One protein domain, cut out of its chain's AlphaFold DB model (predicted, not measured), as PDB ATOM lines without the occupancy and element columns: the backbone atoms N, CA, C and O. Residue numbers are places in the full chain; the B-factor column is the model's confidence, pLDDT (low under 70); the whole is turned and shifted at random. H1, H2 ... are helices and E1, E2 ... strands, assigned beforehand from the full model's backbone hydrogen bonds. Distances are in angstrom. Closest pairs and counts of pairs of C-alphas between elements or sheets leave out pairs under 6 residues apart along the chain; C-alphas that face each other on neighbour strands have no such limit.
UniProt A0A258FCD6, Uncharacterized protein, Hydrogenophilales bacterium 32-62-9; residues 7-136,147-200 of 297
ATOM      1  N   ASP A   7     104.968  97.028 113.698       66.06
ATOM      2  CA  ASP A   7     104.798  97.255 112.246       66.06
ATOM      3  C   ASP A   7     104.770  95.950 111.416       66.06
ATOM      4  O   ASP A   7     104.144  95.916 110.351       66.06
ATOM      5  N   ASP A   8     105.399  94.871 111.898       69.56
ATOM      6  CA  ASP A   8     105.462  93.587 111.179       69.56
ATOM      7  C   ASP A   8     104.114  92.834 111.233       69.56
ATOM      8  O   ASP A   8     103.668  92.280 110.224       69.56
ATOM      9  N   ASP A   9     103.387  92.926 112.353       75.62
ATOM     10  CA  ASP A   9     102.076  92.281 112.531       75.62
ATOM     11  C   ASP A   9     101.014  92.817 111.546       75.62
ATOM     12  O   ASP A   9     100.165  92.071 111.048       75.62
ATOM     13  N   VAL A  10     101.068  94.114 111.211       75.44
ATOM     14  CA  VAL A  10     100.114  94.751 110.281       75.44
ATOM     15  C   VAL A  10     100.339  94.280 108.842       75.44
ATOM     16  O   VAL A  10      99.383  94.114 108.076       75.44
ATOM     17  N   PHE A  11     101.599  94.066 108.459       69.81
ATOM     18  CA  PHE A  11     101.949  93.582 107.129       69.81
ATOM     19  C   PHE A  11     101.497  92.134 106.927       69.81
ATOM     20  O   PHE A  11     100.842  91.835 105.922       69.81
ATOM     21  N   ASP A  12     101.761  91.275 107.909       72.31
ATOM     22  CA  ASP A  12     101.332  89.880 107.890       72.31
ATOM     23  C   ASP A  12      99.810  89.765 107.853       72.31
ATOM     24  O   ASP A  12      99.268  89.018 107.034       72.31
ATOM     25  N   GLU A  13      99.088  90.554 108.652       77.81
ATOM     26  CA  GLU A  13      97.624  90.563 108.619       77.81
ATOM     27  C   GLU A  13      97.088  91.013 107.248       77.81
ATOM     28  O   GLU A  13      96.168  90.396 106.698       77.81
ATOM     29  N   MET A  14      97.680  92.048 106.645       73.31
ATOM     30  CA  MET A  14      97.286  92.526 105.316       73.31
ATOM     31  C   MET A  14      97.537  91.471 104.227       73.31
ATOM     32  O   MET A  14      96.662  91.238 103.381       73.31
ATOM     33  N   ILE A  15      98.709  90.827 104.241       72.38
ATOM     34  CA  ILE A  15      99.069  89.760 103.300       72.38
ATOM     35  C   ILE A  15      98.143  88.558 103.476       72.38
ATOM     36  O   ILE A  15      97.569  88.076 102.493       72.38
ATOM     37  N   LEU A  16      97.928  88.116 104.715       72.50
ATOM     38  CA  LEU A  16      97.023  87.017 105.027       72.50
ATOM     39  C   LEU A  16      95.599  87.335 104.576       72.50
ATOM     40  O   LEU A  16      94.957  86.479 103.973       72.50
ATOM     41  N   ARG A  17      95.109  88.564 104.776       72.31
ATOM     42  CA  ARG A  17      93.763  88.955 104.344       72.31
ATOM     43  C   ARG A  17      93.617  88.928 102.825       72.31
ATOM     44  O   ARG A  17      92.661  88.328 102.334       72.31
ATOM     45  N   ARG A  18      94.564  89.502 102.070       68.25
ATOM     46  CA  ARG A  18      94.529  89.469 100.593       68.25
ATOM     47  C   ARG A  18      94.604  88.049 100.044       68.25
ATOM     48  O   ARG A  18      93.893  87.720  99.100       68.25
ATOM     49  N   LEU A  19      95.430  87.204 100.648       66.12
ATOM     50  CA  LEU A  19      95.624  85.830 100.189       66.12
ATOM     51  C   LEU A  19      94.518  84.886 100.650       66.12
ATOM     52  O   LEU A  19      94.231  83.905  99.967       66.12
ATOM     53  N   SER A  20      93.851  85.209 101.759       68.12
ATOM     54  CA  SER A  20      92.688  84.460 102.222       68.12
ATOM     55  C   SER A  20      91.514  84.549 101.256       68.12
ATOM     56  O   SER A  20      90.650  83.686 101.333       68.12
ATOM     57  N   GLY A  21      91.455  85.576 100.397       67.31
ATOM     58  CA  GLY A  21      90.406  85.776  99.395       67.31
ATOM     59  C   GLY A  21      88.979  85.914  99.946       67.31
ATOM     60  O   GLY A  21      88.044  86.033  99.163       67.31
ATOM     61  N   ALA A  22      88.790  85.893 101.271       67.12
ATOM     62  CA  ALA A  22      87.485  85.712 101.909       67.12
ATOM     63  C   ALA A  22      86.520  86.897 101.721       67.12
ATOM     64  O   ALA A  22      85.312  86.717 101.852       67.12
ATOM     65  N   ASP A  23      87.051  88.073 101.378       76.25
ATOM     66  CA  ASP A  23      86.298  89.320 101.204       76.25
ATOM     67  C   ASP A  23      86.387  89.873  99.767       76.25
ATOM     68  O   ASP A  23      86.112  91.056  99.545       76.25
ATOM     69  N   LEU A  24      86.844  89.078  98.789       81.62
ATOM     70  CA  LEU A  24      86.964  89.586  97.421       81.62
ATOM     71  C   LEU A  24      85.574  89.832  96.829       81.62
ATOM     72  O   LEU A  24      84.694  88.978  96.970       81.62
ATOM     73  N   PRO A  25      85.358  90.977  96.156       89.56
ATOM     74  CA  PRO A  25      84.126  91.186  95.422       89.56
ATOM     75  C   PRO A  25      83.999  90.110  94.341       89.56
ATOM     76  O   PRO A  25      84.972  89.735  93.684       89.56
ATOM     77  N   GLU A  26      82.791  89.589  94.182       92.31
ATOM     78  CA  GLU A  26      82.479  88.660  93.106       92.31
ATOM     79  C   GLU A  26      82.376  89.426  91.784       92.31
ATOM     80  O   GLU A  26      81.698  90.455  91.699       92.31
ATOM     81  N   MET A  27      83.056  88.924  90.755       94.12
ATOM     82  CA  MET A  27      82.939  89.449  89.404       94.12
ATOM     83  C   MET A  27      81.637  88.953  88.764       94.12
ATOM     84  O   MET A  27      81.343  87.762  88.788       94.12
ATOM     85  N   ASP A  28      80.885  89.856  88.133       96.56
ATOM     86  CA  ASP A  28      79.713  89.486  87.334       96.56
ATOM     87  C   ASP A  28      80.094  88.597  86.133       96.56
ATOM     88  O   ASP A  28      81.173  88.732  85.549       96.56
ATOM     89  N   LEU A  29      79.192  87.703  85.723       96.56
ATOM     90  CA  LEU A  29      79.448  86.736  84.658       96.56
ATOM     91  C   LEU A  29      79.777  87.378  83.300       96.56
ATOM     92  O   LEU A  29      80.629  86.859  82.574       96.56
ATOM     93  N   ASP A  30      79.146  88.495  82.940       97.06
ATOM     94  CA  ASP A  30      79.440  89.185  81.683       97.06
ATOM     95  C   ASP A  30      80.755  89.970  81.772       97.06
ATOM     96  O   ASP A  30      81.522  89.998  80.805       97.06
ATOM     97  N   ALA A  31      81.077  90.524  82.948       96.00
ATOM     98  CA  ALA A  31      82.395  91.105  83.208       96.00
ATOM     99  C   ALA A  31      83.506  90.047  83.100       96.00
ATOM    100  O   ALA A  31      84.528  90.291  82.457       96.00
ATOM    101  N   TYR A  32      83.274  88.847  83.636       96.31
ATOM    102  CA  TYR A  32      84.202  87.722  83.544       96.31
ATOM    103  C   TYR A  32      84.418  87.258  82.108       96.31
ATOM    104  O   TYR A  32      85.559  87.089  81.681       96.31
ATOM    105  N   ARG A  33      83.343  87.133  81.324       96.88
ATOM    106  CA  ARG A  33      83.428  86.831  79.886       96.88
ATOM    107  C   ARG A  33      84.217  87.882  79.118       96.88
ATOM    108  O   ARG A  33      85.032  87.525  78.274       96.88
ATOM    109  N   GLY A  34      83.996  89.160  79.424       96.31
ATOM    110  CA  GLY A  34      84.781  90.255  78.863       96.31
ATOM    111  C   GLY A  34      86.261  90.159  79.240       96.31
ATOM    112  O   GLY A  34      87.123  90.371  78.391       96.31
ATOM    113  N   TRP A  35      86.563  89.786  80.486       94.56
ATOM    114  CA  TRP A  35      87.932  89.634  80.979       94.56
ATOM    115  C   TRP A  35      88.683  88.468  80.321       94.56
ATOM    116  O   TRP A  35      89.873  88.592  80.033       94.56
ATOM    117  N   ILE A  36      87.995  87.364  80.020       96.50
ATOM    118  CA  ILE A  36      88.579  86.203  79.327       96.50
ATOM    119  C   ILE A  36      88.386  86.238  77.801       96.50
ATOM    120  O   ILE A  36      88.629  85.228  77.144       96.50
ATOM    121  N   ALA A  37      87.952  87.359  77.215       96.31
ATOM    122  CA  ALA A  37      87.562  87.424  75.802       96.31
ATOM    123  C   ALA A  37      88.694  87.047  74.822       96.31
ATOM    124  O   ALA A  37      88.423  86.480  73.767       96.31
ATOM    125  N   ASP A  38      89.949  87.317  75.194       95.88
ATOM    126  CA  ASP A  38      91.141  86.987  74.397       95.88
ATOM    127  C   ASP A  38      91.717  85.589  74.712       95.88
ATOM    128  O   ASP A  38      92.781  85.218  74.209       95.88
ATOM    129  N   VAL A  39      91.048  84.805  75.563       96.25
ATOM    130  CA  VAL A  39      91.467  83.453  75.946       96.25
ATOM    131  C   VAL A  39      90.721  82.417  75.112       96.25
ATOM    132  O   VAL A  39      89.492  82.390  75.071       96.25
ATOM    133  N   GLU A  40      91.463  81.503  74.488       96.69
ATOM    134  CA  GLU A  40      90.858  80.359  73.809       96.69
ATOM    135  C   GLU A  40      90.243  79.377  74.828       96.69
ATOM    136  O   GLU A  40      90.885  79.049  75.835       96.69
ATOM    137  N   PRO A  41      89.025  78.854  74.581       97.69
ATOM    138  CA  PRO A  41      88.449  77.810  75.420       97.69
ATOM    139  C   PRO A  41      89.375  76.583  75.481       97.69
ATOM    140  O   PRO A  41      89.811  76.110  74.429       97.69
ATOM    141  N   PRO A  42      89.642  76.006  76.669       97.75
ATOM    142  CA  PRO A  42      90.533  74.855  76.773       97.75
ATOM    143  C   PRO A  42      89.963  73.656  76.009       97.75
ATOM    144  O   PRO A  42      88.769  73.351  76.097       97.75
ATOM    145  N   THR A  43      90.812  72.947  75.272       97.38
ATOM    146  CA  THR A  43      90.423  71.737  74.531       97.38
ATOM    147  C   THR A  43      90.149  70.563  75.474       97.38
ATOM    148  O   THR A  43      90.583  70.552  76.625       97.38
ATOM    149  N   ASP A  44      89.463  69.521  74.994       97.94
ATOM    150  CA  ASP A  44      89.245  68.309  75.801       97.94
ATOM    151  C   ASP A  44      90.563  67.610  76.177       97.94
ATOM    152  O   ASP A  44      90.679  67.056  77.270       97.94
ATOM    153  N   ALA A  45      91.577  67.685  75.306       97.94
ATOM    154  CA  ALA A  45      92.913  67.169  75.592       97.94
ATOM    155  C   ALA A  45      93.590  67.951  76.729       97.94
ATOM    156  O   ALA A  45      94.125  67.333  77.648       97.94
ATOM    157  N   GLN A  46      93.503  69.287  76.710       98.12
ATOM    158  CA  GLN A  46      94.030  70.139  77.783       98.12
ATOM    159  C   GLN A  46      93.297  69.905  79.108       98.12
ATOM    160  O   GLN A  46      93.939  69.783  80.145       98.12
ATOM    161  N   ILE A  47      91.967  69.757  79.085       98.50
ATOM    162  CA  ILE A  47      91.170  69.422  80.279       98.50
ATOM    163  C   ILE A  47      91.606  68.076  80.872       98.50
ATOM    164  O   ILE A  47      91.804  67.959  82.082       98.50
ATOM    165  N   ALA A  48      91.775  67.049  80.034       98.31
ATOM    166  CA  ALA A  48      92.219  65.735  80.487       98.31
ATOM    167  C   ALA A  48      93.643  65.782  81.067       98.31
ATOM    168  O   ALA A  48      93.875  65.236  82.147       98.31
ATOM    169  N   ALA A  49      94.566  66.472  80.389       97.88
ATOM    170  CA  ALA A  49      95.938  66.663  80.853       97.88
ATOM    171  C   ALA A  49      95.990  67.446  82.174       97.88
ATOM    172  O   ALA A  49      96.758  67.098  83.072       97.88
ATOM    173  N   PHE A  50      95.131  68.455  82.334       96.94
ATOM    174  CA  PHE A  50      95.048  69.224  83.566       96.94
ATOM    175  C   PHE A  50      94.491  68.399  84.728       96.94
ATOM    176  O   PHE A  50      95.004  68.485  85.842       96.94
ATOM    177  N   ALA A  51      93.500  67.536  84.485       96.94
ATOM    178  CA  ALA A  51      93.010  66.611  85.507       96.94
ATOM    179  C   ALA A  51      94.128  65.683  86.017       96.94
ATOM    180  O   ALA A  51      94.243  65.472  87.225       96.94
ATOM    181  N   ASP A  52      94.977  65.175  85.118       96.25
ATOM    182  CA  ASP A  52      96.144  64.360  85.478       96.25
ATOM    183  C   ASP A  52      97.194  65.161  86.257       96.25
ATOM    184  O   ASP A  52      97.697  64.691  87.283       96.25
ATOM    185  N   TYR A  53      97.487  66.386  85.811       94.06
ATOM    186  CA  TYR A  53      98.395  67.304  86.499       94.06
ATOM    187  C   TYR A  53      97.941  67.569  87.938       94.06
ATOM    188  O   TYR A  53      98.708  67.373  88.884       94.06
ATOM    189  N   VAL A  54      96.674  67.950  88.118       92.69
ATOM    190  CA  VAL A  54      96.107  68.245  89.434       92.69
ATOM    191  C   VAL A  54      96.105  66.987  90.298       92.69
ATOM    192  O   VAL A  54      96.635  67.029  91.407       92.69
ATOM    193  N   ALA A  55      95.627  65.842  89.794       93.69
ATOM    194  CA  ALA A  55      95.631  64.575  90.533       93.69
ATOM    195  C   ALA A  55      97.037  64.127  90.982       93.69
ATOM    196  O   ALA A  55      97.170  63.442  91.996       93.69
ATOM    197  N   GLY A  56      98.092  64.512  90.257       91.31
ATOM    198  CA  GLY A  56      99.487  64.213  90.591       91.31
ATOM    199  C   GLY A  56     100.180  65.215  91.523       91.31
ATOM    200  O   GLY A  56     101.286  64.931  91.998       91.31
ATOM    201  N   ALA A  57      99.577  66.375  91.802       87.69
ATOM    202  CA  ALA A  57     100.213  67.407  92.617       87.69
ATOM    203  C   ALA A  57     100.221  67.038  94.117       87.69
ATOM    204  O   ALA A  57      99.215  66.672  94.726       87.69
ATOM    205  N   ARG A  58     101.407  67.122  94.735       82.56
ATOM    206  CA  ARG A  58     101.718  66.546  96.059       82.56
ATOM    207  C   ARG A  58     101.367  67.441  97.249       82.56
ATOM    208  O   ARG A  58     101.415  66.960  98.383       82.56
ATOM    209  N   SER A  59     101.112  68.727  97.027       75.50
ATOM    210  CA  SER A  59     100.886  69.709  98.092       75.50
ATOM    211  C   SER A  59      99.442  69.652  98.574       75.50
ATOM    212  O   SER A  59      99.205  69.571  99.773       75.50
ATOM    213  N   TRP A  60      98.477  69.588  97.658       81.19
ATOM    214  CA  TRP A  60      97.076  69.817  98.004       81.19
ATOM    215  C   TRP A  60      96.316  68.560  98.469       81.19
ATOM    216  O   TRP A  60      95.421  68.679  99.303       81.19
ATOM    217  N   TYR A  61      96.661  67.348  98.005       84.44
ATOM    218  CA  TYR A  61      95.880  66.141  98.347       84.44
ATOM    219  C   TYR A  61      95.843  65.853  99.856       84.44
ATOM    220  O   TYR A  61      94.876  65.286 100.354       84.44
ATOM    221  N   LYS A  62      96.872  66.288 100.593       84.56
ATOM    222  CA  LYS A  62      96.976  66.161 102.057       84.56
ATOM    223  C   LYS A  62      95.891  66.936 102.805       84.56
ATOM    224  O   LYS A  62      95.625  66.668 103.970       84.56
ATOM    225  N   HIS A  63      95.284  67.906 102.134       83.88
ATOM    226  CA  HIS A  63      94.236  68.753 102.681       83.88
ATOM    227  C   HIS A  63      92.826  68.235 102.374       83.88
ATOM    228  O   HIS A  63      91.834  68.705 102.954       83.88
ATOM    229  N   LEU A  64      92.730  67.260 101.469       88.06
ATOM    230  CA  LEU A  64      91.495  66.557 101.195       88.06
ATOM    231  C   LEU A  64      91.238  65.472 102.247       88.06
ATOM    232  O   LEU A  64      92.169  64.858 102.768       88.06
ATOM    233  N   PRO A  65      89.965  65.178 102.538       89.06
ATOM    234  CA  PRO A  65      89.623  64.071 103.406       89.06
ATOM    235  C   PRO A  65      89.949  62.744 102.703       89.06
ATOM    236  O   PRO A  65      89.694  62.570 101.509       89.06
ATOM    237  N   LEU A  66      90.516  61.792 103.446       87.44
ATOM    238  CA  LEU A  66      90.798  60.439 102.942       87.44
ATOM    239  C   LEU A  66      89.511  59.639 102.716       87.44
ATOM    240  O   LEU A  66      89.460  58.776 101.844       87.44
ATOM    241  N   THR A  67      88.472  59.935 103.494       83.44
ATOM    242  CA  THR A  67      87.152  59.320 103.381       83.44
ATOM    243  C   THR A  67      86.118  60.333 102.927       83.44
ATOM    244  O   THR A  67      86.239  61.507 103.261       83.44
ATOM    245  N   PRO A  68      85.048  59.883 102.263       84.19
ATOM    246  CA  PRO A  68      83.825  60.643 102.113       84.19
ATOM    247  C   PRO A  68      83.300  61.259 103.425       84.19
ATOM    248  O   PRO A  68      83.580  60.723 104.501       84.19
ATOM    249  N   PRO A  69      82.494  62.335 103.327       84.25
ATOM    250  CA  PRO A  69      82.270  63.122 102.109       84.25
ATOM    251  C   PRO A  69      83.567  63.798 101.632       84.25
ATOM    252  O   PRO A  69      84.447  64.105 102.434       84.25
ATOM    253  N   GLY A  70      83.707  63.975 100.315       85.94
ATOM    254  CA  GLY A  70      84.836  64.722  99.757       85.94
ATOM    255  C   GLY A  70      84.765  66.208 100.115       85.94
ATOM    256  O   GLY A  70      83.798  66.673 100.719       85.94
ATOM    257  N   LYS A  71      85.793  66.965  99.735       89.00
ATOM    258  CA  LYS A  71      85.757  68.431  99.777       89.00
ATOM    259  C   LYS A  71      85.454  68.993  98.400       89.00
ATOM    260  O   LYS A  71      85.850  68.409  97.389       89.00
ATOM    261  N   LEU A  72      84.757  70.126  98.395       90.31
ATOM    262  CA  LEU A  72      84.512  70.890  97.184       90.31
ATOM    263  C   LEU A  72      85.850  71.368  96.617       90.31
ATOM    264  O   LEU A  72      86.674  71.932  97.337       90.31
ATOM    265  N   PHE A  73      86.045  71.111  95.336       91.50
ATOM    266  CA  PHE A  73      87.214  71.493  94.570       91.50
ATOM    267  C   PHE A  73      86.729  72.207  93.317       91.50
ATOM    268  O   PHE A  73      85.847  71.679  92.634       91.50
ATOM    269  N   GLN A  74      87.253  73.399  93.050       93.50
ATOM    270  CA  GLN A  74      86.726  74.293  92.021       93.50
ATOM    271  C   GLN A  74      87.768  74.517  90.930       93.50
ATOM    272  O   GLN A  74      88.947  74.728  91.210       93.50
ATOM    273  N   PHE A  75      87.312  74.490  89.683       95.19
ATOM    274  CA  PHE A  75      88.089  74.821  88.493       95.19
ATOM    275  C   PHE A  75      87.522  76.077  87.837       95.19
ATOM    276  O   PHE A  75      86.310  76.283  87.845       95.19
ATOM    277  N   TYR A  76      88.384  76.900  87.248       96.56
ATOM    278  CA  TYR A  76      87.997  78.142  86.571       96.56
ATOM    279  C   TYR A  76      89.023  78.522  85.494       96.56
ATOM    280  O   TYR A  76      90.077  77.890  85.385       96.56
ATOM    281  N   ILE A  77      88.709  79.531  84.674       96.50
ATOM    282  CA  ILE A  77      89.655  80.125  83.719       96.50
ATOM    283  C   ILE A  77      90.352  81.319  84.371       96.50
ATOM    284  O   ILE A  77      89.697  82.235  84.871       96.50
ATOM    285  N   ASP A  78      91.679  81.314  84.336       95.19
ATOM    286  CA  ASP A  78      92.522  82.439  84.724       95.19
ATOM    287  C   ASP A  78      93.457  82.764  83.547       95.19
ATOM    288  O   ASP A  78      94.366  81.977  83.265       95.19
ATOM    289  N   PRO A  79      93.293  83.903  82.847       95.00
ATOM    290  CA  PRO A  79      94.243  84.387  81.844       95.00
ATOM    291  C   PRO A  79      95.696  84.435  82.348       95.00
ATOM    292  O   PRO A  79      96.642  84.407  81.557       95.00
ATOM    293  N   HIS A  80      95.903  84.486  83.665       93.06
ATOM    294  CA  HIS A  80      97.206  84.472  84.320       93.06
ATOM    295  C   HIS A  80      97.605  83.092  84.877       93.06
ATOM    296  O   HIS A  80      98.574  82.994  85.631       93.06
ATOM    297  N   ALA A  81      96.936  82.007  84.475       91.50
ATOM    298  CA  ALA A  81      97.352  80.652  84.824       91.50
ATOM    299  C   ALA A  81      98.775  80.350  84.310       91.50
ATOM    300  O   ALA A  81      99.169  80.742  83.205       91.50
ATOM    301  N   GLY A  82      99.564  79.658  85.138       91.06
ATOM    302  CA  GLY A  82     100.965  79.338  84.847       91.06
ATOM    303  C   GLY A  82     101.950  80.502  85.034       91.06
ATOM    304  O   GLY A  82     103.104  80.378  84.623       91.06
ATOM    305  N   VAL A  83     101.524  81.620  85.631       89.75
ATOM    306  CA  VAL A  83     102.343  82.815  85.904       89.75
ATOM    307  C   VAL A  83     102.688  82.892  87.398       89.75
ATOM    308  O   VAL A  83     101.895  82.488  88.249       89.75
ATOM    309  N   ASP A  84     103.868  83.415  87.738       87.56
ATOM    310  CA  ASP A  84     104.208  83.721  89.131       87.56
ATOM    311  C   ASP A  84     103.493  84.990  89.600       87.56
ATOM    312  O   ASP A  84     103.476  86.000  88.891       87.56
ATOM    313  N   ARG A  85     102.956  84.951  90.824       84.38
ATOM    314  CA  ARG A  85     102.424  86.122  91.526       84.38
ATOM    315  C   ARG A  85     103.456  86.553  92.568       84.38
ATOM    316  O   ARG A  85     103.761  85.809  93.497       84.38
ATOM    317  N   LEU A  86     104.027  87.732  92.369       83.50
ATOM    318  CA  LEU A  86     105.025  88.334  93.248       83.50
ATOM    319  C   LEU A  86     104.347  89.424  94.067       83.50
ATOM    320  O   LEU A  86     103.791  90.349  93.482       83.50
ATOM    321  N   VAL A  87     104.388  89.325  95.391       79.62
ATOM    322  CA  VAL A  87     103.792  90.330  96.279       79.62
ATOM    323  C   VAL A  87     104.913  91.145  96.909       79.62
ATOM    324  O   VAL A  87     105.854  90.585  97.474       79.62
ATOM    325  N   ASN A  88     104.855  92.467  96.773       81.19
ATOM    326  CA  ASN A  88     105.819  93.367  97.409       81.19
ATOM    327  C   ASN A  88     105.331  93.819  98.807       81.19
ATOM    328  O   ASN A  88     104.238  93.460  99.248       81.19
ATOM    329  N   ARG A  89     106.121  94.646  99.510       76.56
ATOM    330  CA  ARG A  89     105.759  95.151 100.851       76.56
ATOM    331  C   ARG A  89     104.545  96.091 100.885       76.56
ATOM    332  O   ARG A  89     103.893  96.201 101.915       76.56
ATOM    333  N   SER A  90     104.203  96.755  99.780       77.56
ATOM    334  CA  SER A  90     102.942  97.513  99.686       77.56
ATOM    335  C   SER A  90     101.737  96.593  99.424       77.56
ATOM    336  O   SER A  90     100.590  97.045  99.359       77.56
ATOM    337  N   GLY A  91     101.985  95.289  99.275       74.38
ATOM    338  CA  GLY A  91     101.006  94.271  98.933       74.38
ATOM    339  C   GLY A  91     100.620  94.266  97.452       74.38
ATOM    340  O   GLY A  91      99.690  93.544  97.089       74.38
ATOM    341  N   GLU A  92     101.253  95.080  96.606       81.06
ATOM    342  CA  GLU A  92     101.014  95.062  95.162       81.06
ATOM    343  C   GLU A  92     101.450  93.725  94.575       81.06
ATOM    344  O   GLU A  92     102.515  93.188  94.895       81.06
ATOM    345  N   VAL A  93     100.610  93.201  93.686       82.69
ATOM    346  CA  VAL A  93     100.842  91.938  92.998       82.69
ATOM    347  C   VAL A  93     101.424  92.217  91.618       82.69
ATOM    348  O   VAL A  93     100.791  92.841  90.768       82.69
ATOM    349  N   HIS A  94     102.619  91.703  91.366       85.44
ATOM    350  CA  HIS A  94     103.244  91.693  90.053       85.44
ATOM    351  C   HIS A  94     103.167  90.298  89.445       85.44
ATOM    352  O   HIS A  94     103.495  89.295  90.076       85.44
ATOM    353  N   LEU A  95     102.754  90.245  88.184       86.25
ATOM    354  CA  LEU A  95     102.695  89.014  87.414       86.25
ATOM    355  C   LEU A  95     104.008  88.835  86.653       86.25
ATOM    356  O   LEU A  95     104.403  89.709  85.880       86.25
ATOM    357  N   ARG A  96     104.683  87.702  86.854       89.56
ATOM    358  CA  ARG A  96     105.934  87.368  86.163       89.56
ATOM    359  C   ARG A  96     105.787  86.068  85.387       89.56
ATOM    360  O   ARG A  96     105.563  85.005  85.964       89.56
ATOM    361  N   MET A  97     105.951  86.149  84.070       92.56
ATOM    362  CA  MET A  97     105.979  84.972  83.201       92.56
ATOM    363  C   MET A  97     107.145  84.062  83.590       92.56
ATOM    364  O   MET A  97     108.268  84.537  83.755       92.56
ATOM    365  N   ARG A  98     106.885  82.758  83.685       93.31
ATOM    366  CA  ARG A  98     107.922  81.746  83.887       93.31
ATOM    367  C   ARG A  98     108.592  81.462  82.556       93.31
ATOM    368  O   ARG A  98     107.931  81.059  81.596       93.31
ATOM    369  N   THR A  99     109.896  81.651  82.511       95.12
ATOM    370  CA  THR A  99     110.755  81.308  81.374       95.12
ATOM    371  C   THR A  99     111.848  80.350  81.829       95.12
ATOM    372  O   THR A  99     112.036  80.154  83.024       95.12
ATOM    373  N   GLU A 100     112.635  79.825  80.897       94.38
ATOM    374  CA  GLU A 100     113.836  79.024  81.197       94.38
ATOM    375  C   GLU A 100     114.864  79.757  82.083       94.38
ATOM    376  O   GLU A 100     115.752  79.144  82.665       94.38
ATOM    377  N   GLN A 101     114.771  81.088  82.172       92.00
ATOM    378  CA  GLN A 101     115.625  81.923  83.023       92.00
ATOM    379  C   GLN A 101     115.008  82.184  84.402       92.00
ATOM    380  O   GLN A 101     115.665  82.751  85.270       92.00
ATOM    381  N   THR A 102     113.741  81.822  84.606       88.69
ATOM    382  CA  THR A 102     113.092  81.914  85.913       88.69
ATOM    383  C   THR A 102     113.531  80.720  86.748       88.69
ATOM    384  O   THR A 102     113.412  79.587  86.294       88.69
ATOM    385  N   THR A 103     114.025  80.947  87.964       86.50
ATOM    386  CA  THR A 103     114.420  79.839  88.840       86.50
ATOM    387  C   THR A 103     113.223  78.933  89.131       86.50
ATOM    388  O   THR A 103     112.174  79.432  89.555       86.50
ATOM    389  N   PRO A 104     113.360  77.611  88.920       86.56
ATOM    390  CA  PRO A 104     112.296  76.673  89.213       86.56
ATOM    391  C   PRO A 104     111.888  76.711  90.682       86.56
ATOM    392  O   PRO A 104     112.681  76.410  91.570       86.56
ATOM    393  N   PHE A 105     110.628  77.052  90.929       73.75
ATOM    394  CA  PHE A 105     110.013  76.978  92.245       73.75
ATOM    395  C   PHE A 105     109.039  75.802  92.256       73.75
ATOM    396  O   PHE A 105     108.049  75.817  91.526       73.75
ATOM    397  N   HIS A 106     109.323  74.803  93.099       76.25
ATOM    398  CA  HIS A 106     108.498  73.610  93.333       76.25
ATOM    399  C   HIS A 106     108.575  72.507  92.250       76.25
ATOM    400  O   HIS A 106     108.977  72.713  91.110       76.25
ATOM    401  N   TYR A 107     108.193  71.277  92.613       78.06
ATOM    402  CA  TYR A 107     108.324  70.085  91.748       78.06
ATOM    403  C   TYR A 107     107.359  70.068  90.551       78.06
ATOM    404  O   TYR A 107     107.417  69.161  89.727       78.06
ATOM    405  N   SER A 108     106.429  71.019  90.498       81.38
ATOM    406  CA  SER A 108     105.432  71.183  89.440       81.38
ATOM    407  C   SER A 108     105.762  72.350  88.506       81.38
ATOM    408  O   SER A 108     104.878  72.814  87.784       81.38
ATOM    409  N   TRP A 109     106.999  72.854  88.570       90.12
ATOM    410  CA  TRP A 109     107.452  73.976  87.764       90.12
ATOM    411  C   TRP A 109     107.512  73.622  86.275       90.12
ATOM    412  O   TRP A 109     107.945  72.536  85.896       90.12
ATOM    413  N   MET A 110     107.088  74.577  85.455       94.88
ATOM    414  CA  MET A 110     107.220  74.607  84.000       94.88
ATOM    415  C   MET A 110     107.119  76.063  83.546       94.88
ATOM    416  O   MET A 110     106.595  76.911  84.286       94.88
ATOM    417  N   THR A 111     107.593  76.366  82.341       95.94
ATOM    418  CA  THR A 111     107.426  77.705  81.771       95.94
ATOM    419  C   THR A 111     105.943  78.019  81.559       95.94
ATOM    420  O   THR A 111     105.107  77.126  81.405       95.94
ATOM    421  N   THR A 112     105.575  79.302  81.524       95.19
ATOM    422  CA  THR A 112     104.174  79.684  81.287       95.19
ATOM    423  C   THR A 112     103.717  79.252  79.891       95.19
ATOM    424  O   THR A 112     102.549  78.924  79.700       95.19
ATOM    425  N   ALA A 113     104.632  79.236  78.917       97.62
ATOM    426  CA  ALA A 113     104.350  78.752  77.571       97.62
ATOM    427  C   ALA A 113     103.986  77.261  77.579       97.62
ATOM    428  O   ALA A 113     102.923  76.909  77.077       97.62
ATOM    429  N   GLU A 114     104.804  76.416  78.217       97.56
ATOM    430  CA  GLU A 114     104.519  74.981  78.363       97.56
ATOM    431  C   GLU A 114     103.212  74.744  79.123       97.56
ATOM    432  O   GLU A 114     102.373  73.964  78.680       97.56
ATOM    433  N   TYR A 115     102.984  75.468  80.224       96.56
ATOM    434  CA  TYR A 115     101.737  75.367  80.982       96.56
ATOM    435  C   TYR A 115     100.518  75.636  80.096       96.56
ATOM    436  O   TYR A 115      99.565  74.860  80.086       96.56
ATOM    437  N   ARG A 116     100.550  76.731  79.330       96.81
ATOM    438  CA  ARG A 116      99.431  77.136  78.473       96.81
ATOM    439  C   ARG A 116      99.246  76.220  77.273       96.81
ATOM    440  O   ARG A 116      98.113  75.983  76.871       96.81
ATOM    441  N   GLU A 117     100.321  75.669  76.725       98.06
ATOM    442  CA  GLU A 117     100.226  74.636  75.695       98.06
ATOM    443  C   GLU A 117      99.485  73.406  76.243       98.06
ATOM    444  O   GLU A 117      98.508  72.945  75.649       98.06
ATOM    445  N   TRP A 118      99.887  72.925  77.420       97.81
ATOM    446  CA  TRP A 118      99.379  71.678  77.987       97.81
ATOM    447  C   TRP A 118      97.993  71.808  78.612       97.81
ATOM    448  O   TRP A 118      97.214  70.856  78.569       97.81
ATOM    449  N   PHE A 119      97.672  72.964  79.194       97.56
ATOM    450  CA  PHE A 119      96.494  73.141  80.050       97.56
ATOM    451  C   PHE A 119      95.628  74.346  79.667       97.56
ATOM    452  O   PHE A 119      94.570  74.560  80.259       97.56
ATOM    453  N   GLY A 120      96.045  75.147  78.686       97.19
ATOM    454  CA  GLY A 120      95.398  76.419  78.389       97.19
ATOM    455  C   GLY A 120      95.490  77.375  79.579       97.19
ATOM    456  O   GLY A 120      96.522  77.487  80.239       97.19
ATOM    457  N   CYS A 121      94.389  78.063  79.863       96.75
ATOM    458  CA  CYS A 121      94.267  78.975  81.003       96.75
ATOM    459  C   CYS A 121      93.482  78.353  82.174       96.75
ATOM    460  O   CYS A 121      92.815  79.066  82.921       96.75
ATOM    461  N   LEU A 122      93.500  77.022  82.309       96.56
ATOM    462  CA  LEU A 122      92.845  76.338  83.424       96.56
ATOM    463  C   LEU A 122      93.569  76.630  84.740       96.56
ATOM    464  O   LEU A 122      94.789  76.533  84.827       96.56
ATOM    465  N   ALA A 123      92.796  76.931  85.776       94.00
ATOM    466  CA  ALA A 123      93.252  77.073  87.150       94.00
ATOM    467  C   ALA A 123      92.336  76.276  88.088       94.00
ATOM    468  O   ALA A 123      91.247  75.833  87.708       94.00
ATOM    469  N   PHE A 124      92.790  76.068  89.321       92.56
ATOM    470  CA  PHE A 124      91.994  75.417  90.352       92.56
ATOM    471  C   PHE A 124      92.201  76.075  91.709       92.56
ATOM    472  O   PHE A 124      93.268  76.620  91.987       92.56
ATOM    473  N   SER A 125      91.195  75.954  92.567       87.75
ATOM    474  CA  SER A 125      91.276  76.304  93.978       87.75
ATOM    475  C   SER A 125      90.815  75.133  94.841       87.75
ATOM    476  O   SER A 125      89.933  74.339  94.492       87.75
ATOM    477  N   CYS A 126      91.445  75.022  96.005       75.44
ATOM    478  CA  CYS A 126      91.070  74.066  97.028       75.44
ATOM    479  C   CYS A 126      90.932  74.819  98.343       75.44
ATOM    480  O   CYS A 126      91.943  75.194  98.940       75.44
ATOM    481  N   ALA A 127      89.695  74.949  98.833       62.59
ATOM    482  CA  ALA A 127      89.340  75.629 100.086       62.59
ATOM    483  C   ALA A 127      89.950  74.992 101.361       62.59
ATOM    484  O   ALA A 127      89.486  75.225 102.474       62.59
ATOM    485  N   ALA A 128      90.947  74.117 101.220       51.16
ATOM    486  CA  ALA A 128      91.502  73.289 102.277       51.16
ATOM    487  C   ALA A 128      93.020  73.403 102.468       51.16
ATOM    488  O   ALA A 128      93.518  72.880 103.466       51.16
ATOM    489  N   GLY A 129      93.758  73.999 101.527       47.78
ATOM    490  CA  GLY A 129      95.220  74.076 101.610       47.78
ATOM    491  C   GLY A 129      95.741  74.943 102.772       47.78
ATOM    492  O   GLY A 129      94.995  75.722 103.357       47.78
ATOM    493  N   SER A 130      97.047  74.876 103.035       38.47
ATOM    494  CA  SER A 130      97.779  75.923 103.771       38.47
ATOM    495  C   SER A 130      98.474  76.848 102.775       38.47
ATOM    496  O   SER A 130      99.098  76.341 101.841       38.47
ATOM    497  N   GLY A 131      98.365  78.170 102.931       47.22
ATOM    498  CA  GLY A 131      99.250  79.108 102.233       47.22
ATOM    499  C   GLY A 131     100.668  78.816 102.686       47.22
ATOM    500  O   GLY A 131     100.947  78.919 103.879       47.22
ATOM    501  N   LEU A 132     101.540  78.355 101.787       43.28
ATOM    502  CA  LEU A 132     102.955  78.238 102.117       43.28
ATOM    503  C   LEU A 132     103.575  79.621 101.962       43.28
ATOM    504  O   LEU A 132     103.891  80.048 100.856       43.28
ATOM    505  N   PHE A 133     103.724  80.300 103.092       43.31
ATOM    506  CA  PHE A 133     104.624  81.431 103.233       43.31
ATOM    507  C   PHE A 133     105.967  80.871 103.672       43.31
ATOM    508  O   PHE A 133     106.059  80.205 104.704       43.31
ATOM    509  N   MET A 134     106.994  81.074 102.859       44.31
ATOM    510  CA  MET A 134     108.360  80.893 103.321       44.31
ATOM    511  C   MET A 134     108.823  82.275 103.760       44.31
ATOM    512  O   MET A 134     109.188  83.096 102.922       44.31
ATOM    513  N   ASP A 135     108.721  82.542 105.058       40.59
ATOM    514  CA  ASP A 135     109.475  83.628 105.667       40.59
ATOM    515  C   ASP A 135     110.887  83.096 105.923       40.59
ATOM    516  O   ASP A 135     111.110  82.307 106.843       40.59
ATOM    517  N   ASP A 136     111.821  83.422 105.029       40.66
ATOM    518  CA  ASP A 136     113.234  83.052 105.175       40.66
ATOM    519  C   ASP A 136     114.061  84.223 105.733       40.66
ATOM    520  O   ASP A 136     115.211  84.443 105.356       40.66
ATOM    521  N   ASN A 147     120.214  79.182  94.978       31.52
ATOM    522  CA  ASN A 147     121.345  80.032  94.596       31.52
ATOM    523  C   ASN A 147     121.475  80.322  93.085       31.52
ATOM    524  O   ASN A 147     122.570  80.215  92.536       31.52
ATOM    525  N   ASN A 148     120.389  80.646  92.375       27.56
ATOM    526  CA  ASN A 148     120.468  81.020  90.951       27.56
ATOM    527  C   ASN A 148     119.428  82.039  90.455       27.56
ATOM    528  O   ASN A 148     119.417  82.339  89.262       27.56
ATOM    529  N   CYS A 149     118.609  82.629  91.329       32.97
ATOM    530  CA  CYS A 149     117.729  83.737  90.946       32.97
ATOM    531  C   CYS A 149     118.351  85.086  91.335       32.97
ATOM    532  O   CYS A 149     117.770  85.849  92.100       32.97
ATOM    533  N   THR A 150     119.527  85.425  90.800       33.97
ATOM    534  CA  THR A 150     119.875  86.849  90.733       33.97
ATOM    535  C   THR A 150     118.929  87.482  89.719       33.97
ATOM    536  O   THR A 150     119.097  87.341  88.507       33.97
ATOM    537  N   LEU A 151     117.889  88.169  90.204       37.78
ATOM    538  CA  LEU A 151     117.227  89.189  89.395       37.78
ATOM    539  C   LEU A 151     118.350  90.084  88.849       37.78
ATOM    540  O   LEU A 151     119.173  90.552  89.643       37.78
ATOM    541  N   PRO A 152     118.465  90.290  87.523       35.19
ATOM    542  CA  PRO A 152     119.483  91.178  86.996       35.19
ATOM    543  C   PRO A 152     119.363  92.514  87.721       35.19
ATOM    544  O   PRO A 152     118.277  93.093  87.765       35.19
ATOM    545  N   ALA A 153     120.480  92.999  88.263       40.31
ATOM    546  CA  ALA A 153     120.639  94.279  88.961       40.31
ATOM    547  C   ALA A 153     120.337  95.523  88.080       40.31
ATOM    548  O   ALA A 153     120.864  96.608  88.305       40.31
ATOM    549  N   ALA A 154     119.513  95.363  87.043       37.97
ATOM    550  CA  ALA A 154     119.087  96.372  86.089       37.97
ATOM    551  C   ALA A 154     117.790  97.097  86.504       37.97
ATOM    552  O   ALA A 154     117.346  97.988  85.783       37.97
ATOM    553  N   LEU A 155     117.203  96.784  87.665       44.38
ATOM    554  CA  LEU A 155     116.304  97.716  88.349       44.38
ATOM    555  C   LEU A 155     117.176  98.649  89.199       44.38
ATOM    556  O   LEU A 155     117.744  98.263  90.216       44.38
ATOM    557  N   HIS A 156     117.383  99.855  88.679       42.38
ATOM    558  CA  HIS A 156     118.345 100.852  89.140       42.38
ATOM    559  C   HIS A 156     118.305 101.155  90.655       42.38
ATOM    560  O   HIS A 156     117.414 101.831  91.153       42.38
ATOM    561  N   SER A 157     119.340 100.669  91.345       47.59
ATOM    562  CA  SER A 157     120.171 101.201  92.452       47.59
ATOM    563  C   SER A 157     119.778 102.437  93.301       47.59
ATOM    564  O   SER A 157     120.677 103.108  93.812       47.59
ATOM    565  N   ALA A 158     118.504 102.740  93.532       47.66
ATOM    566  CA  ALA A 158     118.098 103.644  94.621       47.66
ATOM    567  C   ALA A 158     117.033 103.045  95.560       47.66
ATOM    568  O   ALA A 158     116.978 103.451  96.715       47.66
ATOM    569  N   ASP A 159     116.301 102.014  95.117       45.56
ATOM    570  CA  ASP A 159     115.270 101.298  95.894       45.56
ATOM    571  C   ASP A 159     115.678  99.851  96.247       45.56
ATOM    572  O   ASP A 159     114.840  98.968  96.418       45.56
ATOM    573  N   ALA A 160     116.983  99.578  96.352       45.81
ATOM    574  CA  ALA A 160     117.567  98.237  96.521       45.81
ATOM    575  C   ALA A 160     117.297  97.559  97.887       45.81
ATOM    576  O   ALA A 160     118.094  96.737  98.329       45.81
ATOM    577  N   ALA A 161     116.213  97.905  98.580       48.62
ATOM    578  CA  ALA A 161     115.954  97.429  99.932       48.62
ATOM    579  C   ALA A 161     114.966  96.257 100.030       48.62
ATOM    580  O   ALA A 161     114.896  95.674 101.107       48.62
ATOM    581  N   TYR A 162     114.218  95.877  98.982       58.34
ATOM    582  CA  TYR A 162     113.111  94.926  99.179       58.34
ATOM    583  C   TYR A 162     112.971  93.878  98.069       58.34
ATOM    584  O   TYR A 162     112.662  94.196  96.921       58.34
ATOM    585  N   GLU A 163     113.162  92.609  98.443       62.56
ATOM    586  CA  GLU A 163     112.884  91.453  97.593       62.56
ATOM    587  C   GLU A 163     111.393  91.079  97.682       62.56
ATOM    588  O   GLU A 163     110.861  90.936  98.786       62.56
ATOM    589  N   PRO A 164     110.681  90.950  96.549       69.06
ATOM    590  CA  PRO A 164     109.292  90.508  96.546       69.06
ATOM    591  C   PRO A 164     109.187  89.032  96.947       69.06
ATOM    592  O   PRO A 164     110.003  88.208  96.534       69.06
ATOM    593  N   VAL A 165     108.136  88.683  97.691       73.31
ATOM    594  CA  VAL A 165     107.870  87.296  98.087       73.31
ATOM    595  C   VAL A 165     107.131  86.590  96.954       73.31
ATOM    596  O   VAL A 165     106.111  87.073  96.448       73.31
ATOM    597  N   LEU A 166     107.656  85.437  96.541       71.94
ATOM    598  CA  LEU A 166     106.969  84.554  95.607       71.94
ATOM    599  C   LEU A 166     105.850  83.821  96.344       71.94
ATOM    600  O   LEU A 166     106.104  83.056  97.273       71.94
ATOM    601  N   VAL A 167     104.616  84.029  95.895       64.06
ATOM    602  CA  VAL A 167     103.455  83.309  96.410       64.06
ATOM    603  C   VAL A 167     103.118  82.193  95.429       64.06
ATOM    604  O   VAL A 167     102.969  82.437  94.227       64.06
ATOM    605  N   ASP A 168     103.012  80.959  95.931       62.44
ATOM    606  CA  ASP A 168     102.521  79.842  95.124       62.44
ATOM    607  C   ASP A 168     101.128  80.201  94.584       62.44
ATOM    608  O   ASP A 168     100.203  80.525  95.329       62.44
ATOM    609  N   SER A 169     101.000  80.178  93.258       53.88
ATOM    610  CA  SER A 169      99.796  80.566  92.522       53.88
ATOM    611  C   SER A 169      98.649  79.566  92.682       53.88
ATOM    612  O   SER A 169      97.541  79.843  92.226       53.88
ATOM    613  N   THR A 170      98.875  78.414  93.323       56.31
ATOM    614  CA  THR A 170      97.806  77.471  93.677       56.31
ATOM    615  C   THR A 170      97.055  77.952  94.924       56.31
ATOM    616  O   THR A 170      97.208  77.440  96.031       56.31
ATOM    617  N   CYS A 171      96.258  79.005  94.735       53.03
ATOM    618  CA  CYS A 171      95.552  79.696  95.805       53.03
ATOM    619  C   CYS A 171      94.464  78.829  96.471       53.03
ATOM    620  O   CYS A 171      93.766  78.023  95.848       53.03
ATOM    621  N   HIS A 172      94.292  79.053  97.773       59.59
ATOM    622  CA  HIS A 172      93.256  78.468  98.636       59.59
ATOM    623  C   HIS A 172      91.849  78.861  98.221       59.59
ATOM    624  O   HIS A 172      90.915  78.078  98.379       59.59
ATOM    625  N   GLN A 173      91.725  80.066  97.679       64.06
ATOM    626  CA  GLN A 173      90.500  80.614  97.127       64.06
ATOM    627  C   GLN A 173      90.669  80.892  95.637       64.06
ATOM    628  O   GLN A 173      91.784  81.168  95.181       64.06
ATOM    629  N   PRO A 174      89.573  80.829  94.868       72.62
ATOM    630  CA  PRO A 174      89.597  81.260  93.487       72.62
ATOM    631  C   PRO A 174      89.725  82.790  93.443       72.62
ATOM    632  O   PRO A 174      88.791  83.515  93.783       72.62
ATOM    633  N   THR A 175      90.898  83.265  93.025       80.38
ATOM    634  CA  THR A 175      91.247  84.694  92.971       80.38
ATOM    635  C   THR A 175      91.709  85.061  91.567       80.38
ATOM    636  O   THR A 175      92.733  84.564  91.083       80.38
ATOM    637  N   LEU A 176      91.009  86.002  90.945       78.19
ATOM    638  CA  LEU A 176      91.342  86.597  89.657       78.19
ATOM    639  C   LEU A 176      92.113  87.894  89.880       78.19
ATOM    640  O   LEU A 176      91.574  88.849  90.431       78.19
ATOM    641  N   GLN A 177      93.378  87.939  89.464       83.88
ATOM    642  CA  GLN A 177      94.164  89.168  89.557       83.88
ATOM    643  C   GLN A 177      93.858  90.059  88.348       83.88
ATOM    644  O   GLN A 177      94.320  89.771  87.249       83.88
ATOM    645  N   ILE A 178      93.091  91.133  88.538       75.75
ATOM    646  CA  ILE A 178      92.673  92.020  87.434       75.75
ATOM    647  C   ILE A 178      93.708  93.121  87.193       75.75
ATOM    648  O   ILE A 178      93.964  93.515  86.057       75.75
ATOM    649  N   SER A 179      94.311  93.633  88.266       80.62
ATOM    650  CA  SER A 179      95.386  94.632  88.224       80.62
ATOM    651  C   SER A 179      96.395  94.364  89.338       80.62
ATOM    652  O   SER A 179      96.201  93.437  90.108       80.62
ATOM    653  N   CYS A 180      97.448  95.168  89.501       71.06
ATOM    654  CA  CYS A 180      98.375  94.997  90.630       71.06
ATOM    655  C   CYS A 180      97.742  95.241  92.014       71.06
ATOM    656  O   CYS A 180      98.284  94.791  93.021       71.06
ATOM    657  N   LEU A 181      96.600  95.936  92.071       74.06
ATOM    658  CA  LEU A 181      95.936  96.338  93.316       74.06
ATOM    659  C   LEU A 181      94.561  95.700  93.516       74.06
ATOM    660  O   LEU A 181      94.042  95.723  94.631       74.06
ATOM    661  N   THR A 182      93.961  95.157  92.457       80.44
ATOM    662  CA  THR A 182      92.591  94.641  92.487       80.44
ATOM    663  C   THR A 182      92.555  93.166  92.135       80.44
ATOM    664  O   THR A 182      93.161  92.720  91.154       80.44
ATOM    665  N   ALA A 183      91.808  92.430  92.946       84.31
ATOM    666  CA  ALA A 183      91.483  91.041  92.728       84.31
ATOM    667  C   ALA A 183      89.990  90.843  92.978       84.31
ATOM    668  O   ALA A 183      89.457  91.419  93.927       84.31
ATOM    669  N   ASP A 184      89.370  90.004  92.160       88.56
ATOM    670  CA  ASP A 184      87.969  89.611  92.304       88.56
ATOM    671  C   ASP A 184      87.890  88.083  92.403       88.56
ATOM    672  O   ASP A 184      88.831  87.366  92.042       88.56
ATOM    673  N   SER A 185      86.760  87.567  92.874       90.69
ATOM    674  CA  SER A 185      86.443  86.144  92.734       90.69
ATOM    675  C   SER A 185      85.768  85.879  91.381       90.69
ATOM    676  O   SER A 185      85.037  86.752  90.900       90.69
ATOM    677  N   PRO A 186      85.974  84.710  90.739       92.31
ATOM    678  CA  PRO A 186      85.177  84.335  89.579       92.31
ATOM    679  C   PRO A 186      83.679  84.296  89.914       92.31
ATOM    680  O   PRO A 186      83.331  84.046  91.069       92.31
ATOM    681  N   PRO A 187      82.803  84.452  88.906       95.25
ATOM    682  CA  PRO A 187      81.360  84.359  89.105       95.25
ATOM    683  C   PRO A 187      80.967  83.029  89.751       95.25
ATOM    684  O   PRO A 187      81.506  81.969  89.387       95.25
ATOM    685  N   GLN A 188      79.994  83.055  90.660       95.00
ATOM    686  CA  GLN A 188      79.513  81.871  91.362       95.00
ATOM    687  C   GLN A 188      79.062  80.782  90.379       95.00
ATOM    688  O   GLN A 188      79.350  79.608  90.600       95.00
ATOM    689  N   GLU A 189      78.446  81.138  89.249       97.00
ATOM    690  CA  GLU A 189      78.007  80.172  88.235       97.00
ATOM    691  C   GLU A 189      79.179  79.418  87.596       97.00
ATOM    692  O   GLU A 189      79.070  78.225  87.299       97.00
ATOM    693  N   VAL A 190      80.316  80.093  87.393       96.50
ATOM    694  CA  VAL A 190      81.544  79.478  86.865       96.50
ATOM    695  C   VAL A 190      82.120  78.521  87.903       96.50
ATOM    696  O   VAL A 190      82.455  77.382  87.567       96.50
ATOM    697  N   LEU A 191      82.185  78.956  89.165       94.56
ATOM    698  CA  LEU A 191      82.701  78.148  90.270       94.56
ATOM    699  C   LEU A 191      81.837  76.918  90.548       94.56
ATOM    700  O   LEU A 191      82.376  75.834  90.755       94.56
ATOM    701  N   GLU A 192      80.512  77.055  90.530       95.44
ATOM    702  CA  GLU A 192      79.567  75.951  90.711       95.44
ATOM    703  C   GLU A 192      79.636  74.955  89.553       95.44
ATOM    704  O   GLU A 192      79.709  73.743  89.776       95.44
ATOM    705  N   ALA A 193      79.676  75.442  88.309       97.00
ATOM    706  CA  ALA A 193      79.827  74.582  87.139       97.00
ATOM    707  C   ALA A 193      81.155  73.810  87.173       97.00
ATOM    708  O   ALA A 193      81.180  72.611  86.870       97.00
ATOM    709  N   GLY A 194      82.223  74.493  87.595       96.62
ATOM    710  CA  GLY A 194      83.573  73.970  87.778       96.62
ATOM    711  C   GLY A 194      83.801  73.217  89.078       96.62
ATOM    712  O   GLY A 194      84.936  72.830  89.348       96.62
ATOM    713  N   ALA A 195      82.771  72.980  89.886       95.44
ATOM    714  CA  ALA A 195      82.931  72.284  91.147       95.44
ATOM    715  C   ALA A 195      82.804  70.761  91.006       95.44
ATOM    716  O   ALA A 195      81.967  70.227  90.268       95.44
ATOM    717  N   CYS A 196      83.597  70.043  91.799       94.94
ATOM    718  CA  CYS A 196      83.401  68.624  92.076       94.94
ATOM    719  C   CYS A 196      83.803  68.280  93.518       94.94
ATOM    720  O   CYS A 196      84.512  69.033  94.181       94.94
ATOM    721  N   SER A 197      83.334  67.138  94.025       93.44
ATOM    722  CA  SER A 197      83.711  66.637  95.352       93.44
ATOM    723  C   SER A 197      84.849  65.626  95.234       93.44
ATOM    724  O   SER A 197      84.664  64.562  94.636       93.44
ATOM    725  N   LEU A 198      85.995  65.924  95.850       92.62
ATOM    726  CA  LEU A 198      87.190  65.079  95.815       92.62
ATOM    727  C   LEU A 198      87.579  64.554  97.200       92.62
ATOM    728  O   LEU A 198      87.478  65.250  98.211       92.62
ATOM    729  N   THR A 199      88.072  63.318  97.237       93.38
ATOM    730  CA  THR A 199      88.796  62.749  98.381       93.38
ATOM    731  C   THR A 199      90.275  62.646  98.031       93.38
ATOM    732  O   THR A 199      90.646  62.631  96.855       93.38
ATOM    733  N   ALA A 200      91.138  62.559  99.042       92.44
ATOM    734  CA  ALA A 200      92.583  62.459  98.841       92.44
ATOM    735  C   ALA A 200      92.978  61.254  97.969       92.44
ATOM    736  O   ALA A 200      94.036  61.280  97.344       92.44
TER     737      ALA A 200
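This is residues 7 to 136 and 147 to 200 of the 297 residues of an uncharacterized protein of Hydrogenophilales bacterium 32-62-9 (UniProt A0A258FCD6). Two small three-stranded sheets, E4 E1 E6 and E3 E2 E5, stand apart along the longest axis, with H3 and H4 making a corner along one side of both and H5 beside the first sheet. H1 lies on the far side of the body from H4, H2 lies at the rim, the long link of residues 168 to 187 runs through the middle, and residues 152 to 161 stick out as a loop. The printed part has 184 residues with five named helices and six named strands, in the order H1 H2 H3 E1 E2 E3 H4 E4 E5 H5 E6. Both sheets are antiparallel; the class is mixed, helices and strands, though under half of the residues are in named elements. The whole is compact, with a radius of gyration of the C-alphas of 17.0 A and spans of 51 by 36 by 36 A.

E1, residues 71 to 77, is the inner strand between E4, residues 122 to 126, and E6, residues 195 to 198. This sheet is only just strongly twisted, with C-alphas up to 4.1 A off its best plane. N 123 and O 76 are 2.9 A apart, and N 73 and O 196 are 2.8 A apart, both within hydrogen-bond range. H5, residues 188 to 193, is on this sheet at a height of 5.0 A, over none of its strands; its closest C-alphas to E1 are those of Leu 191 and Gln 74, 5.8 A. H2, residues 29 to 35, is close to H5 but not clearly touching, about perpendicular at 89 degrees; Leu 29 and Glu 189 have the closest C-alphas, 7.6 A. H3, residues 44 to 56, only grazes the sheet with residues 46 to 55. With residues 46 to 50 alone H3 touches H4, residues 112 to 119, about perpendicular at 75 degrees; the closest C-alphas are those of Gln 46 and Phe 119, 4.5 A. H4 only grazes the other sheet, in which E2, residues 83 to 87, is the inner strand between E3, residues 93 to 97, and E5, residues 165 to 167. E2 and E3 form a hairpin, with N 86 and O 94 at 2.8 A; N 87 and O 165 of E2 and E5 are 3.0 A apart. H1, residues 7 to 20, touches no helix, and is only just apart from E2, at 8.5 A. Every O i to N i+4 pair is within hydrogen-bond range in H2, H3, H4 and H5, and 9 of 10 in H1.

H1 begins at C-alpha 7 (104.798, 97.255, 112.246) and is 20.3 A long. H3 measures 18.5 A and E1 20.2 A, from C-alpha 71 (85.757, 68.431, 99.777). E6 ends at C-alpha 198 (87.190, 65.079, 95.815).

The C-alphas of Pro 68 and Ala 158 are the farthest apart, 55.5 A. Residues 137 to 146 are not printed, and C-alphas 136 and 147 are 13.7 A apart across the cut. The links H3 to E1, E3 to H4 and E5 to H5 are long. Mean pLDDT of the printed part is 80.2; 43 residues are under 70, among them 127 to 136 and 147 to 164.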